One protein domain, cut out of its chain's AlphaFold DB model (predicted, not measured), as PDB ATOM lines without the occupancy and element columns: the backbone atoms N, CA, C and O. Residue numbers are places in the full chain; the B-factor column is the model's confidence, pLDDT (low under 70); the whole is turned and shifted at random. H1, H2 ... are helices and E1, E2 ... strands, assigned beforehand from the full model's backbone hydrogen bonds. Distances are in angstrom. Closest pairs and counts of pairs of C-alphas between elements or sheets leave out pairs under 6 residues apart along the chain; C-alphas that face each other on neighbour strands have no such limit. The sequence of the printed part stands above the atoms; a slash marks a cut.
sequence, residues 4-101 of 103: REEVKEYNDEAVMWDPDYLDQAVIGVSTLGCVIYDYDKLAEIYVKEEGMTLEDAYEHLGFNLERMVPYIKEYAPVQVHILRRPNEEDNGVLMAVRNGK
ATOM      1  N   ARG A   4      75.354  -7.907  28.742       95.25
ATOM      2  CA  ARG A   4      73.981  -8.445  28.688       95.25
ATOM      3  C   ARG A   4      73.331  -8.230  27.319       95.25
ATOM      4  O   ARG A   4      72.600  -9.094  26.849       95.25
ATOM      5  N   GLU A   5      73.575  -7.088  26.680       95.12
ATOM      6  CA  GLU A   5      73.147  -6.815  25.302       95.12
ATOM      7  C   GLU A   5      73.850  -7.758  24.322       95.12
ATOM      8  O   GLU A   5      73.178  -8.345  23.483       95.12
ATOM      9  N   GLU A   6      75.160  -7.976  24.485       95.00
ATOM     10  CA  GLU A   6      75.924  -8.933  23.671       95.00
ATOM     11  C   GLU A   6      75.386 -10.359  23.806       95.00
ATOM     12  O   GLU A   6      75.147 -11.020  22.801       95.00
ATOM     13  N   VAL A   7      75.132 -10.832  25.030       95.50
ATOM     14  CA  VAL A   7      74.555 -12.164  25.280       95.50
ATOM     15  C   VAL A   7      73.217 -12.336  24.554       95.50
ATOM     16  O   VAL A   7      72.998 -13.372  23.926       95.50
ATOM     17  N   LYS A   8      72.353 -11.312  24.573       94.25
ATOM     18  CA  LYS A   8      71.040 -11.346  23.906       94.25
ATOM     19  C   LYS A   8      71.123 -11.444  22.386       94.25
ATOM     20  O   LYS A   8      70.185 -11.944  21.775       94.25
ATOM     21  N   GLU A   9      72.216 -10.998  21.767       94.06
ATOM     22  CA  GLU A   9      72.429 -11.202  20.327       94.06
ATOM     23  C   GLU A   9      72.679 -12.679  19.978       94.06
ATOM     24  O   GLU A   9      72.388 -13.099  18.859       94.06
ATOM     25  N   TYR A  10      73.188 -13.476  20.927       94.06
ATOM     26  CA  TYR A  10      73.382 -14.920  20.756       94.06
ATOM     27  C   TYR A  10      72.161 -15.731  21.187       94.06
ATOM     28  O   TYR A  10      71.798 -16.692  20.510       94.06
ATOM     29  N   ASN A  11      71.562 -15.379  22.326       94.56
ATOM     30  CA  ASN A  11      70.365 -16.015  22.858       94.56
ATOM     31  C   ASN A  11      69.667 -15.066  23.844       94.56
ATOM     32  O   ASN A  11      70.188 -14.788  24.925       94.56
ATOM     33  N   ASP A  12      68.485 -14.568  23.485       94.19
ATOM     34  CA  ASP A  12      67.690 -13.659  24.315       94.19
ATOM     35  C   ASP A  12      67.010 -14.355  25.504       94.19
ATOM     36  O   ASP A  12      66.642 -13.687  26.474       94.19
ATOM     37  N   GLU A  13      66.916 -15.685  25.466       93.94
ATOM     38  CA  GLU A  13      66.431 -16.537  26.554       93.94
ATOM     39  C   GLU A  13      67.554 -17.019  27.487       93.94
ATOM     40  O   GLU A  13      67.295 -17.755  28.444       93.94
ATOM     41  N   ALA A  14      68.807 -16.619  27.236       93.56
ATOM     42  CA  ALA A  14      69.923 -16.991  28.092       93.56
ATOM     43  C   ALA A  14      69.710 -16.465  29.514       93.56
ATOM     44  O   ALA A  14      69.519 -15.268  29.744       93.56
ATOM     45  N   VAL A  15      69.787 -17.367  30.492       92.50
ATOM     46  CA  VAL A  15      69.735 -16.970  31.896       92.50
ATOM     47  C   VAL A  15      71.074 -16.333  32.249       92.50
ATOM     48  O   VAL A  15      72.134 -16.870  31.933       92.50
ATOM     49  N   MET A  16      71.031 -15.179  32.902       92.69
ATOM     50  CA  MET A  16      72.194 -14.527  33.500       92.69
ATOM     51  C   MET A  16      71.995 -14.482  35.003       92.69
ATOM     52  O   MET A  16      70.861 -14.463  35.482       92.69
ATOM     53  N   TRP A  17      73.088 -14.492  35.753       90.38
ATOM     54  CA  TRP A  17      72.973 -14.347  37.193       90.38
ATOM     55  C   TRP A  17      72.781 -12.912  37.603       90.38
ATOM     56  O   TRP A  17      73.396 -12.000  37.057       90.38
ATOM     57  N   ASP A  18      71.960 -12.756  38.625       89.69
ATOM     58  CA  ASP A  18      71.834 -11.516  39.351       89.69
ATOM     59  C   ASP A  18      72.625 -11.613  40.655       89.69
ATOM     60  O   ASP A  18      72.718 -12.696  41.247       89.69
ATOM     61  N   PRO A  19      73.171 -10.488  41.132       93.00
ATOM     62  CA  PRO A  19      73.044  -9.133  40.569       93.00
ATOM     63  C   PRO A  19      74.022  -8.815  39.415       93.00
ATOM     64  O   PRO A  19      75.014  -9.510  39.211       93.00
ATOM     65  N   ASP A  20      73.774  -7.703  38.703       94.56
ATOM     66  CA  ASP A  20      74.530  -7.245  37.516       94.56
ATOM     67  C   ASP A  20      76.056  -7.181  37.706       94.56
ATOM     68  O   ASP A  20      76.805  -7.327  36.745       94.56
ATOM     69  N   TYR A  21      76.565  -6.982  38.929       95.00
ATOM     70  CA  TYR A  21      78.015  -6.934  39.147       95.00
ATOM     71  C   TYR A  21      78.708  -8.275  38.824       95.00
ATOM     72  O   TYR A  21      79.918  -8.284  38.572       95.00
ATOM     73  N   LEU A  22      77.968  -9.394  38.807       95.31
ATOM     74  CA  LEU A  22      78.477 -10.728  38.468       95.31
ATOM     75  C   LEU A  22      78.850 -10.855  36.990       95.31
ATOM     76  O   LEU A  22      79.664 -11.703  36.628       95.31
ATOM     77  N   ASP A  23      78.327  -9.969  36.143       96.69
ATOM     78  CA  ASP A  23      78.634  -9.894  34.714       96.69
ATOM     79  C   ASP A  23      80.133  -9.772  34.428       96.69
ATOM     80  O   ASP A  23      80.619 -10.202  33.384       96.69
ATOM     81  N   GLN A  24      80.894  -9.231  35.380       96.56
ATOM     82  CA  GLN A  24      82.348  -9.128  35.298       96.56
ATOM     83  C   GLN A  24      83.038 -10.495  35.170       96.56
ATOM     84  O   GLN A  24      84.175 -10.548  34.694       96.56
ATOM     85  N   ALA A  25      82.394 -11.583  35.594       96.69
ATOM     86  CA  ALA A  25      82.908 -12.940  35.457       96.69
ATOM     87  C   ALA A  25      82.444 -13.663  34.187       96.69
ATOM     88  O   ALA A  25      82.878 -14.790  33.959       96.69
ATOM     89  N   VAL A  26      81.623 -13.039  33.336       97.06
ATOM     90  CA  VAL A  26      81.249 -13.622  32.042       97.06
ATOM     91  C   VAL A  26      82.480 -13.696  31.143       97.06
ATOM     92  O   VAL A  26      83.190 -12.711  30.943       97.06
ATOM     93  N   ILE A  27      82.717 -14.878  30.578       96.50
ATOM     94  CA  ILE A  27      83.822 -15.141  29.645       96.50
ATOM     95  C   ILE A  27      83.340 -15.514  28.241       96.50
ATOM     96  O   ILE A  27      84.154 -15.628  27.325       96.50
ATOM     97  N   GLY A  28      82.035 -15.724  28.060       96.31
ATOM     98  CA  GLY A  28      81.444 -15.983  26.753       96.31
ATOM     99  C   GLY A  28      80.059 -16.613  26.824       96.31
ATOM    100  O   GLY A  28      79.453 -16.722  27.888       96.31
ATOM    101  N   VAL A  29      79.582 -17.058  25.664       96.69
ATOM    102  CA  VAL A  29      78.339 -17.819  25.492       96.69
ATOM    103  C   VAL A  29      78.687 -19.132  24.795       96.69
ATOM    104  O   VAL A  29      79.491 -19.161  23.862       96.69
ATOM    105  N   SER A  30      78.128 -20.241  25.272       95.06
ATOM    106  CA  SER A  30      78.330 -21.557  24.673       95.06
ATOM    107  C   SER A  30      77.670 -21.642  23.294       95.06
ATOM    108  O   SER A  30      76.762 -20.881  22.968       95.06
ATOM    109  N   THR A  31      78.043 -22.640  22.493       94.25
ATOM    110  CA  THR A  31      77.381 -22.904  21.200       94.25
ATOM    111  C   THR A  31      75.908 -23.305  21.335       94.25
ATOM    112  O   THR A  31      75.214 -23.410  20.331       94.25
ATOM    113  N   LEU A  32      75.447 -23.574  22.559       91.00
ATOM    114  CA  LEU A  32      74.055 -23.874  22.888       91.00
ATOM    115  C   LEU A  32      73.315 -22.656  23.461       91.00
ATOM    116  O   LEU A  32      72.178 -22.802  23.889       91.00
ATOM    117  N   GLY A  33      73.942 -21.476  23.505       92.38
ATOM    118  CA  GLY A  33      73.308 -20.251  23.995       92.38
ATOM    119  C   GLY A  33      73.312 -20.084  25.518       92.38
ATOM    120  O   GLY A  33      72.568 -19.250  26.022       92.38
ATOM    121  N   CYS A  34      74.116 -20.849  26.268       93.75
ATOM    122  CA  CYS A  34      74.262 -20.669  27.722       93.75
ATOM    123  C   CYS A  34      75.393 -19.691  28.043       93.75
ATOM    124  O   CYS A  34      76.486 -19.830  27.490       93.75
ATOM    125  N   VAL A  35      75.191 -18.769  28.984       95.75
ATOM    126  CA  VAL A  35      76.268 -17.879  29.450       95.75
ATOM    127  C   VAL A  35      77.312 -18.669  30.233       95.75
ATOM    128  O   VAL A  35      76.966 -19.526  31.047       95.75
ATOM    129  N   ILE A  36      78.588 -18.390  29.981       95.69
ATOM    130  CA  ILE A  36      79.719 -19.032  30.646       95.69
ATOM    131  C   ILE A  36      80.384 -18.026  31.583       95.69
ATOM    132  O   ILE A  36      80.772 -16.938  31.153       95.69
ATOM    133  N   TYR A  37      80.554 -18.420  32.841       95.56
ATOM    134  CA  TYR A  37      81.236 -17.644  33.869       95.56
ATOM    135  C   TYR A  37      82.545 -18.313  34.316       95.56
ATOM    136  O   TYR A  37      82.634 -19.540  34.411       95.56
ATOM    137  N   ASP A  38      83.547 -17.494  34.631       96.00
ATOM    138  CA  ASP A  38      84.758 -17.900  35.353       96.00
ATOM    139  C   ASP A  38      84.435 -18.074  36.844       96.00
ATOM    140  O   ASP A  38      84.120 -17.105  37.541       96.00
ATOM    141  N   TYR A  39      84.497 -19.320  37.319       94.62
ATOM    142  CA  TYR A  39      84.125 -19.701  38.681       94.62
ATOM    143  C   TYR A  39      84.994 -19.036  39.752       94.62
ATOM    144  O   TYR A  39      84.479 -18.573  40.769       94.62
ATOM    145  N   ASP A  40      86.300 -18.937  39.515       95.00
ATOM    146  CA  ASP A  40      87.228 -18.374  40.496       95.00
ATOM    147  C   ASP A  40      87.031 -16.852  40.587       95.00
ATOM    148  O   ASP A  40      87.004 -16.268  41.673       95.00
ATOM    149  N   LYS A  41      86.772 -16.209  39.441       96.44
ATOM    150  CA  LYS A  41      86.477 -14.774  39.383       96.44
ATOM    151  C   LYS A  41      85.157 -14.409  40.062       96.44
ATOM    152  O   LYS A  41      85.055 -13.335  40.649       96.44
ATOM    153  N   LEU A  42      84.151 -15.281  40.015       95.75
ATOM    154  CA  LEU A  42      82.911 -15.082  40.772       95.75
ATOM    155  C   LEU A  42      83.178 -15.015  42.276       95.75
ATOM    156  O   LEU A  42      82.653 -14.128  42.945       95.75
ATOM    157  N   ALA A  43      84.028 -15.904  42.799       95.69
ATOM    158  CA  ALA A  43      84.387 -15.896  44.212       95.69
ATOM    159  C   ALA A  43      85.108 -14.592  44.590       95.69
ATOM    160  O   ALA A  43      84.756 -13.954  45.582       95.69
ATOM    161  N   GLU A  44      86.051 -14.137  43.759       97.25
ATOM    162  CA  GLU A  44      86.726 -12.842  43.937       97.25
ATOM    163  C   GLU A  44      85.742 -11.660  43.951       97.25
ATOM    164  O   GLU A  44      85.892 -10.733  44.750       97.25
ATOM    165  N   ILE A  45      84.722 -11.690  43.088       97.19
ATOM    166  CA  ILE A  45      83.684 -10.655  43.033       97.19
ATOM    167  C   ILE A  45      82.852 -10.651  44.317       97.19
ATOM    168  O   ILE A  45      82.661  -9.581  44.884       97.19
ATOM    169  N   TYR A  46      82.412 -11.806  44.823       95.81
ATOM    170  CA  TYR A  46      81.670 -11.878  46.089       95.81
ATOM    171  C   TYR A  46      82.493 -11.374  47.280       95.81
ATOM    172  O   TYR A  46      81.989 -10.620  48.113       95.81
ATOM    173  N   VAL A  47      83.784 -11.710  47.332       97.06
ATOM    174  CA  VAL A  47      84.705 -11.162  48.342       97.06
ATOM    175  C   VAL A  47      84.756  -9.634  48.255       97.06
ATOM    176  O   VAL A  47      84.695  -8.947  49.274       97.06
ATOM    177  N   LYS A  48      84.854  -9.086  47.041       97.44
ATOM    178  CA  LYS A  48      84.988  -7.644  46.813       97.44
ATOM    179  C   LYS A  48      83.693  -6.867  47.070       97.44
ATOM    180  O   LYS A  48      83.743  -5.822  47.712       97.44
ATOM    181  N   GLU A  49      82.574  -7.327  46.521       96.75
ATOM    182  CA  GLU A  49      81.305  -6.590  46.504       96.75
ATOM    183  C   GLU A  49      80.462  -6.867  47.758       96.75
ATOM    184  O   GLU A  49      79.754  -5.977  48.227       96.75
ATOM    185  N   GLU A  50      80.573  -8.063  48.347       94.50
ATOM    186  CA  GLU A  50      79.780  -8.468  49.519       94.50
ATOM    187  C   GLU A  50      80.614  -8.658  50.794       94.50
ATOM    188  O   GLU A  50      80.064  -8.914  51.865       94.50
ATOM    189  N   GLY A  51      81.939  -8.498  50.718       95.69
ATOM    190  CA  GLY A  51      82.826  -8.606  51.879       95.69
ATOM    191  C   GLY A  51      82.934 -10.025  52.444       95.69
ATOM    192  O   GLY A  51      83.331 -10.186  53.599       95.69
ATOM    193  N   MET A  52      82.568 -11.040  51.655       95.38
ATOM    194  CA  MET A  52      82.702 -12.447  52.037       95.38
ATOM    195  C   MET A  52      84.173 -12.829  52.214       95.38
ATOM    196  O   MET A  52      85.066 -12.239  51.602       95.38
ATOM    197  N   THR A  53      84.443 -13.855  53.021       97.50
ATOM    198  CA  THR A  53      85.738 -14.534  52.917       97.50
ATOM    199  C   THR A  53      85.776 -15.362  51.633       97.50
ATOM    200  O   THR A  53      84.740 -15.699  51.064       97.50
ATOM    201  N   LEU A  54      86.976 -15.697  51.154       95.81
ATOM    202  CA  LEU A  54      87.104 -16.504  49.940       95.81
ATOM    203  C   LEU A  54      86.480 -17.900  50.109       95.81
ATOM    204  O   LEU A  54      85.890 -18.424  49.171       95.81
ATOM    205  N   GLU A  55      86.592 -18.485  51.303       95.69
ATOM    206  CA  GLU A  55      85.968 -19.768  51.639       95.69
ATOM    207  C   GLU A  55      84.439 -19.658  51.609       95.69
ATOM    208  O   GLU A  55      83.798 -20.406  50.873       95.69
ATOM    209  N   ASP A  56      83.871 -18.653  52.289       95.19
ATOM    210  CA  ASP A  56      82.421 -18.409  52.289       95.19
ATOM    211  C   ASP A  56      81.886 -18.151  50.874       95.19
ATOM    212  O   ASP A  56      80.798 -18.609  50.527       95.19
ATOM    213  N   ALA A  57      82.650 -17.442  50.038       95.06
ATOM    214  CA  ALA A  57      82.275 -17.184  48.655       95.06
ATOM    215  C   ALA A  57      82.172 -18.491  47.854       95.06
ATOM    216  O   ALA A  57      81.187 -18.701  47.148       95.06
ATOM    217  N   TYR A  58      83.133 -19.410  47.993       93.81
ATOM    218  CA  TYR A  58      83.054 -20.716  47.335       93.81
ATOM    219  C   TYR A  58      81.925 -21.596  47.879       93.81
ATOM    220  O   TYR A  58      81.267 -22.285  47.097       93.81
ATOM    221  N   GLU A  59      81.650 -21.559  49.184       91.44
ATOM    222  CA  GLU A  59      80.499 -22.266  49.756       91.44
ATOM    223  C   GLU A  59      79.169 -21.705  49.234       91.44
ATOM    224  O   GLU A  59      78.273 -22.465  48.852       91.44
ATOM    225  N   HIS A  60      79.055 -20.376  49.165       89.50
ATOM    226  CA  HIS A  60      77.898 -19.681  48.613       89.50
ATOM    227  C   HIS A  60      77.666 -20.068  47.148       89.50
ATOM    228  O   HIS A  60      76.547 -20.427  46.773       89.50
ATOM    229  N   LEU A  61      78.727 -20.057  46.337       88.56
ATOM    230  CA  LEU A  61      78.694 -20.478  44.939       88.56
ATOM    231  C   LEU A  61      78.256 -21.946  44.807       88.56
ATOM    232  O   LEU A  61      77.325 -22.245  44.059       88.56
ATOM    233  N   GLY A  62      78.844 -22.860  45.580       81.12
ATOM    234  CA  GLY A  62      78.473 -24.278  45.557       81.12
ATOM    235  C   GLY A  62      77.009 -24.525  45.951       81.12
ATOM    236  O   GLY A  62      76.323 -25.361  45.359       81.12
ATOM    237  N   PHE A  63      76.480 -23.771  46.921       69.62
ATOM    238  CA  PHE A  63      75.087 -23.916  47.349       69.62
ATOM    239  C   PHE A  63      74.092 -23.313  46.350       69.62
ATOM    240  O   PHE A  63      73.077 -23.945  46.055       69.62
ATOM    241  N   ASN A  64      74.370 -22.121  45.820       65.44
ATOM    242  CA  ASN A  64      73.425 -21.390  44.974       65.44
ATOM    243  C   ASN A  64      73.499 -21.767  43.497       65.44
ATOM    244  O   ASN A  64      72.545 -21.518  42.771       65.44
ATOM    245  N   LEU A  65      74.583 -22.389  43.033       66.75
ATOM    246  CA  LEU A  65      74.798 -22.599  41.602       66.75
ATOM    247  C   LEU A  65      74.701 -24.070  41.233       66.75
ATOM    248  O   LEU A  65      73.850 -24.444  40.430       66.75
ATOM    249  N   GLU A  66      75.462 -24.935  41.900       62.16
ATOM    250  CA  GLU A  66      75.430 -26.371  41.607       62.16
ATOM    251  C   GLU A  66      74.071 -26.995  41.946       62.16
ATOM    252  O   GLU A  66      73.617 -27.931  41.284       62.16
ATOM    253  N   ARG A  67      73.384 -26.458  42.963       60.56
ATOM    254  CA  ARG A  67      72.082 -26.975  43.401       60.56
ATOM    255  C   ARG A  67      70.898 -26.321  42.707       60.56
ATOM    256  O   ARG A  67      69.851 -26.961  42.646       60.56
ATOM    257  N   MET A  68      71.024 -25.091  42.194       66.44
ATOM    258  CA  MET A  68      69.918 -24.414  41.501       66.44
ATOM    259  C   MET A  68      69.884 -24.698  40.001       66.44
ATOM    260  O   MET A  68      68.789 -24.765  39.442       66.44
ATOM    261  N   VAL A  69      71.034 -24.939  39.359       69.88
ATOM    262  CA  VAL A  69      71.110 -25.282  37.925       69.88
ATOM    263  C   VAL A  69      70.172 -26.438  37.531       69.88
ATOM    264  O   VAL A  69      69.482 -26.287  36.530       69.88
ATOM    265  N   PRO A  70      70.001 -27.527  38.311       67.56
ATOM    266  CA  PRO A  70      69.027 -28.581  37.993       67.56
ATOM    267  C   PRO A  70      67.558 -28.126  37.910       67.56
ATOM    268  O   PRO A  70      66.737 -28.812  37.303       67.56
ATOM    269  N   TYR A  71      67.208 -26.997  38.536       68.00
ATOM    270  CA  TYR A  71      65.862 -26.419  38.493       68.00
ATOM    271  C   TYR A  71      65.692 -25.404  37.352       68.00
ATOM    272  O   TYR A  71      64.559 -25.080  36.988       68.00
ATOM    273  N   ILE A  72      66.798 -24.938  36.765       75.56
ATOM    274  CA  ILE A  72      66.818 -24.096  35.571       75.56
ATOM    275  C   ILE A  72      66.896 -25.031  34.363       75.56
ATOM    276  O   ILE A  72      67.925 -25.638  34.088       75.56
ATOM    277  N   LYS A  73      65.772 -25.202  33.666       71.19
ATOM    278  CA  LYS A  73      65.659 -26.227  32.618       71.19
ATOM    279  C   LYS A  73      66.499 -25.919  31.381       71.19
ATOM    280  O   LYS A  73      67.223 -26.789  30.912       71.19
ATOM    281  N   GLU A  74      66.362 -24.713  30.843       85.19
ATOM    282  CA  GLU A  74      66.955 -24.309  29.567       85.19
ATOM    283  C   GLU A  74      67.894 -23.122  29.786       85.19
ATOM    284  O   GLU A  74      67.647 -22.273  30.641       85.19
ATOM    285  N   TYR A  75      69.006 -23.122  29.050       90.25
ATOM    286  CA  TYR A  75      70.022 -22.063  29.044       90.25
ATOM    287  C   TYR A  75      70.580 -21.666  30.417       90.25
ATOM    288  O   TYR A  75      71.006 -20.526  30.616       90.25
ATOM    289  N   ALA A  76      70.614 -22.619  31.353       89.94
ATOM    290  CA  ALA A  76      71.248 -22.429  32.649       89.94
ATOM    291  C   ALA A  76      72.718 -21.998  32.473       89.94
ATOM    292  O   ALA A  76      73.416 -22.570  31.623       89.94
ATOM    293  N   PRO A  77      73.211 -21.029  33.266       90.94
ATOM    294  CA  PRO A  77      74.598 -20.598  33.185       90.94
ATOM    295  C   PRO A  77      75.556 -21.744  33.478       90.94
ATOM    296  O   PRO A  77      75.308 -22.570  34.359       90.94
ATOM    297  N   VAL A  78      76.686 -21.748  32.779       90.81
ATOM    298  CA  VAL A  78      77.769 -22.714  32.961       90.81
ATOM    299  C   VAL A  78      78.933 -22.030  33.663       90.81
ATOM    300  O   VAL A  78      79.307 -20.915  33.315       90.81
ATOM    301  N   GLN A  79      79.529 -22.709  34.635       90.50
ATOM    302  CA  GLN A  79      80.714 -22.234  35.337       90.50
ATOM    303  C   GLN A  79      81.894 -23.095  34.947       90.50
ATOM    304  O   GLN A  79      81.770 -24.314  34.814       90.50
ATOM    305  N   VAL A  80      83.049 -22.464  34.792       93.12
ATOM    306  CA  VAL A  80      84.287 -23.172  34.490       93.12
ATOM    307  C   VAL A  80      85.425 -22.624  35.335       93.12
ATOM    308  O   VAL A  80      85.516 -21.421  35.567       93.12
ATOM    309  N   HIS A  81      86.331 -23.508  35.740       92.88
ATOM    310  CA  HIS A  81      87.655 -23.095  36.187       92.88
ATOM    311  C   HIS A  81      88.543 -22.846  34.969       92.88
ATOM    312  O   HIS A  81      88.662 -23.706  34.083       92.88
ATOM    313  N   ILE A  82      89.198 -21.688  34.923       91.00
ATOM    314  CA  ILE A  82      90.096 -21.344  33.821       91.00
ATOM    315  C   ILE A  82      91.467 -21.967  34.054       91.00
ATOM    316  O   ILE A  82      92.288 -21.488  34.835       91.00
ATOM    317  N   LEU A  83      91.755 -23.025  33.299       88.25
ATOM    318  CA  LEU A  83      93.085 -23.621  33.267       88.25
ATOM    319  C   LEU A  83      94.041 -22.716  32.481       88.25
ATOM    320  O   LEU A  83      94.112 -22.775  31.252       88.25
ATOM    321  N   ARG A  84      94.811 -21.889  33.192       79.12
ATOM    322  CA  ARG A  84      95.903 -21.117  32.590       79.12
ATOM    323  C   ARG A  84      97.059 -22.059  32.272       79.12
ATOM    324  O   ARG A  84      97.625 -22.687  33.167       79.12
ATOM    325  N   ARG A  85      97.412 -22.174  30.993       76.56
ATOM    326  CA  ARG A  85      98.665 -22.823  30.594       76.56
ATOM    327  C   ARG A  85      99.767 -21.771  30.658       76.56
ATOM    328  O   ARG A  85      99.542 -20.693  30.122       76.56
ATOM    329  N   PRO A  86     100.914 -22.052  31.294       67.56
ATOM    330  CA  PRO A  86     102.030 -21.123  31.260       67.56
ATOM    331  C   PRO A  86     102.480 -20.939  29.812       67.56
ATOM    332  O   PRO A  86     102.666 -21.915  29.077       67.56
ATOM    333  N   ASN A  87     102.649 -19.686  29.415       70.31
ATOM    334  CA  ASN A  87     103.205 -19.330  28.121       70.31
ATOM    335  C   ASN A  87     104.695 -19.725  28.133       70.31
ATOM    336  O   ASN A  87     105.317 -19.770  29.199       70.31
ATOM    337  N   GLU A  88     105.319 -19.970  26.977       63.91
ATOM    338  CA  GLU A  88     106.778 -20.200  26.929       63.91
ATOM    339  C   GLU A  88     107.565 -19.036  27.570       63.91
ATOM    340  O   GLU A  88     108.590 -19.257  28.215       63.91
ATOM    341  N   GLU A  89     107.027 -17.816  27.494       63.06
ATOM    342  CA  GLU A  89     107.567 -16.608  28.130       63.06
ATOM    343  C   GLU A  89     107.465 -16.630  29.670       63.06
ATOM    344  O   GLU A  89     108.419 -16.251  30.355       63.06
ATOM    345  N   ASP A  90     106.372 -17.159  30.235       62.59
ATOM    346  CA  ASP A  90     106.174 -17.255  31.692       62.59
ATOM    347  C   ASP A  90     107.130 -18.274  32.327       62.59
ATOM    348  O   ASP A  90     107.617 -18.089  33.448       62.59
ATOM    349  N   ASN A  91     107.465 -19.335  31.586       58.91
ATOM    350  CA  ASN A  91     108.461 -20.319  32.011       58.91
ATOM    351  C   ASN A  91     109.865 -19.702  32.114       58.91
ATOM    352  O   ASN A  91     110.623 -20.061  33.018       58.91
ATOM    353  N   GLY A  92     110.202 -18.745  31.241       58.16
ATOM    354  CA  GLY A  92     111.464 -18.002  31.302       58.16
ATOM    355  C   GLY A  92     111.596 -17.172  32.582       58.16
ATOM    356  O   GLY A  92     112.646 -17.193  33.230       58.16
ATOM    357  N   VAL A  93     110.513 -16.514  33.005       60.06
ATOM    358  CA  VAL A  93     110.463 -15.741  34.258       60.06
ATOM    359  C   VAL A  93     110.552 -16.661  35.478       60.06
ATOM    360  O   VAL A  93     111.331 -16.398  36.397       60.06
ATOM    361  N   LEU A  94     109.824 -17.783  35.480       58.16
ATOM    362  CA  LEU A  94     109.847 -18.744  36.587       58.16
ATOM    363  C   LEU A  94     111.240 -19.376  36.779       58.16
ATOM    364  O   LEU A  94     111.686 -19.572  37.913       58.16
ATOM    365  N   MET A  95     111.945 -19.662  35.680       57.81
ATOM    366  CA  MET A  95     113.328 -20.156  35.696       57.81
ATOM    367  C   MET A  95     114.314 -19.083  36.176       57.81
ATOM    368  O   MET A  95     115.184 -19.377  36.995       57.81
ATOM    369  N   ALA A  96     114.162 -17.829  35.738       58.47
ATOM    370  CA  ALA A  96     115.014 -16.722  36.177       58.47
ATOM    371  C   ALA A  96     114.882 -16.442  37.687       58.47
ATOM    372  O   ALA A  96     115.885 -16.233  38.366       58.47
ATOM    373  N   VAL A  97     113.666 -16.517  38.239       59.81
ATOM    374  CA  VAL A  97     113.417 -16.349  39.684       59.81
ATOM    375  C   VAL A  97     114.027 -17.488  40.507       59.81
ATOM    376  O   VAL A  97     114.499 -17.253  41.620       59.81
ATOM    377  N   ARG A  98     114.054 -18.715  39.972       57.22
ATOM    378  CA  ARG A  98     114.702 -19.864  40.627       57.22
ATOM    379  C   ARG A  98     116.228 -19.769  40.598       57.22
ATOM    380  O   ARG A  98     116.856 -20.096  41.597       57.22
ATOM    381  N   ASN A  99     116.803 -19.258  39.513       60.06
ATOM    382  CA  ASN A  99     118.256 -19.129  39.351       60.06
ATOM    383  C   ASN A  99     118.841 -17.852  39.991       60.06
ATOM    384  O   ASN A  99     120.050 -17.750  40.156       60.06
ATOM    385  N   GLY A 100     118.002 -16.874  40.352       57.84
ATOM    386  CA  GLY A 100     118.405 -15.628  41.018       57.84
ATOM    387  C   GLY A 100     118.419 -15.681  42.552       57.84
ATOM    388  O   GLY A 100     118.651 -14.655  43.186       57.84
ATOM    389  N   LYS A 101     118.152 -16.844  43.162       52.38
ATOM    390  CA  LYS A 101     118.240 -17.075  44.615       52.38
ATOM    391  C   LYS A 101     119.389 -18.028  44.962       52.38
ATOM    392  O   LYS A 101     119.198 -18.983  45.702       52.38
TER     393      LYS A 101
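This is residues 4 to 101 of the 103 residues of an uncharacterized protein of Flammeovirgaceae bacterium (UniProt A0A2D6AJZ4). A small three-stranded sheet, E1 E2 E3, lies in the middle of a body of short helices, with H1 at one end and the helices H3 and H4 at the other, and H2 packing on H3. From E3 the chain runs out of this body as an arm that ends in H5, and residues 87 to 93 and 95 to 101 stick out free. The printed part has 98 residues, with five named helices and three named strands in the order H1 H2 E1 E2 H3 H4 E3 H5; the sheet is mixed, and the class is mostly helix. The whole is loose, with a radius of gyration of the C-alphas of 17.0 A, and elongated, spanning 54 by 31 by 23 A.

Begin at the sheet: E1 is residues 26 to 29, E2 residues 35 to 38 and E3 residues 78 to 80. Find C-alpha 35 at (76.268, -17.879, 29.450); from there E2 runs 10.3 A to C-alpha 38. H1, residues 4 to 10, begins at C-alpha 4, at (73.981, -8.445, 28.688). H2 is residues 20 to 25, H3 residues 39 to 50, 16.2 A long, and H4 residues 54 to 66, 17.4 A long. Far off, H5, residues 88 to 99, runs 16.9 A to C-alpha 99 at (118.256, -19.129, 39.351).

Look first at the hairpin E1 and E2, antiparallel at 148 degrees, where N 27 and O 36 are within hydrogen-bond range at 2.9 A. On the other side of E2, E3 is parallel to it at 25 degrees, with N 37 and O 78 at 2.8 A. E2, H3 with H4, and E3 form a strand-helix-strand unit, two parallel neighbour strands with helices between them, and its crossover is right-handed. H1, H2 and H3 are on the sheet, but each only grazes it; the closest C-alphas of H1 and E1 are those of Val 7 and Val 29, 6.8 A apart. H4 is only just on the sheet, with 5 pairs of C-alphas within 10 A, and only grazes it. H2 and H3 touch, closest at the C-alphas of Ala 25 and Lys 41, 5.6 A apart, at a tilt of 37 degrees, only just steep, opposite ways. H3, with residues 43 to 47 alone, touches H4 at a steep tilt of 64 degrees; the C-alphas of Ala 43 and Ala 57 are the closest, 5.1 A apart. H5 is not on the sheet and is apart from H1, H2, H3 and H4. In H3 and H5 every O i to N i+4 pair is within hydrogen-bond range, against 2 of 3 in H1, 8 of 9 in H4 and 0 of 2 in H2, where 3 of 3 O i to N i+3 pairs are.

Without the stretches that stand free, the body of 84 residues spans 37 by 35 by 21 A. The two C-alphas farthest apart, those of Glu 13 and Lys 101, are 54.9 A apart. The printed part has no cut, and the link from H4 to E3, 11 residues, is long. Check the B-factor column at residues 63 to 71, 86 and 88 to 101, where pLDDT is under 70; its mean over the printed part is 85.2.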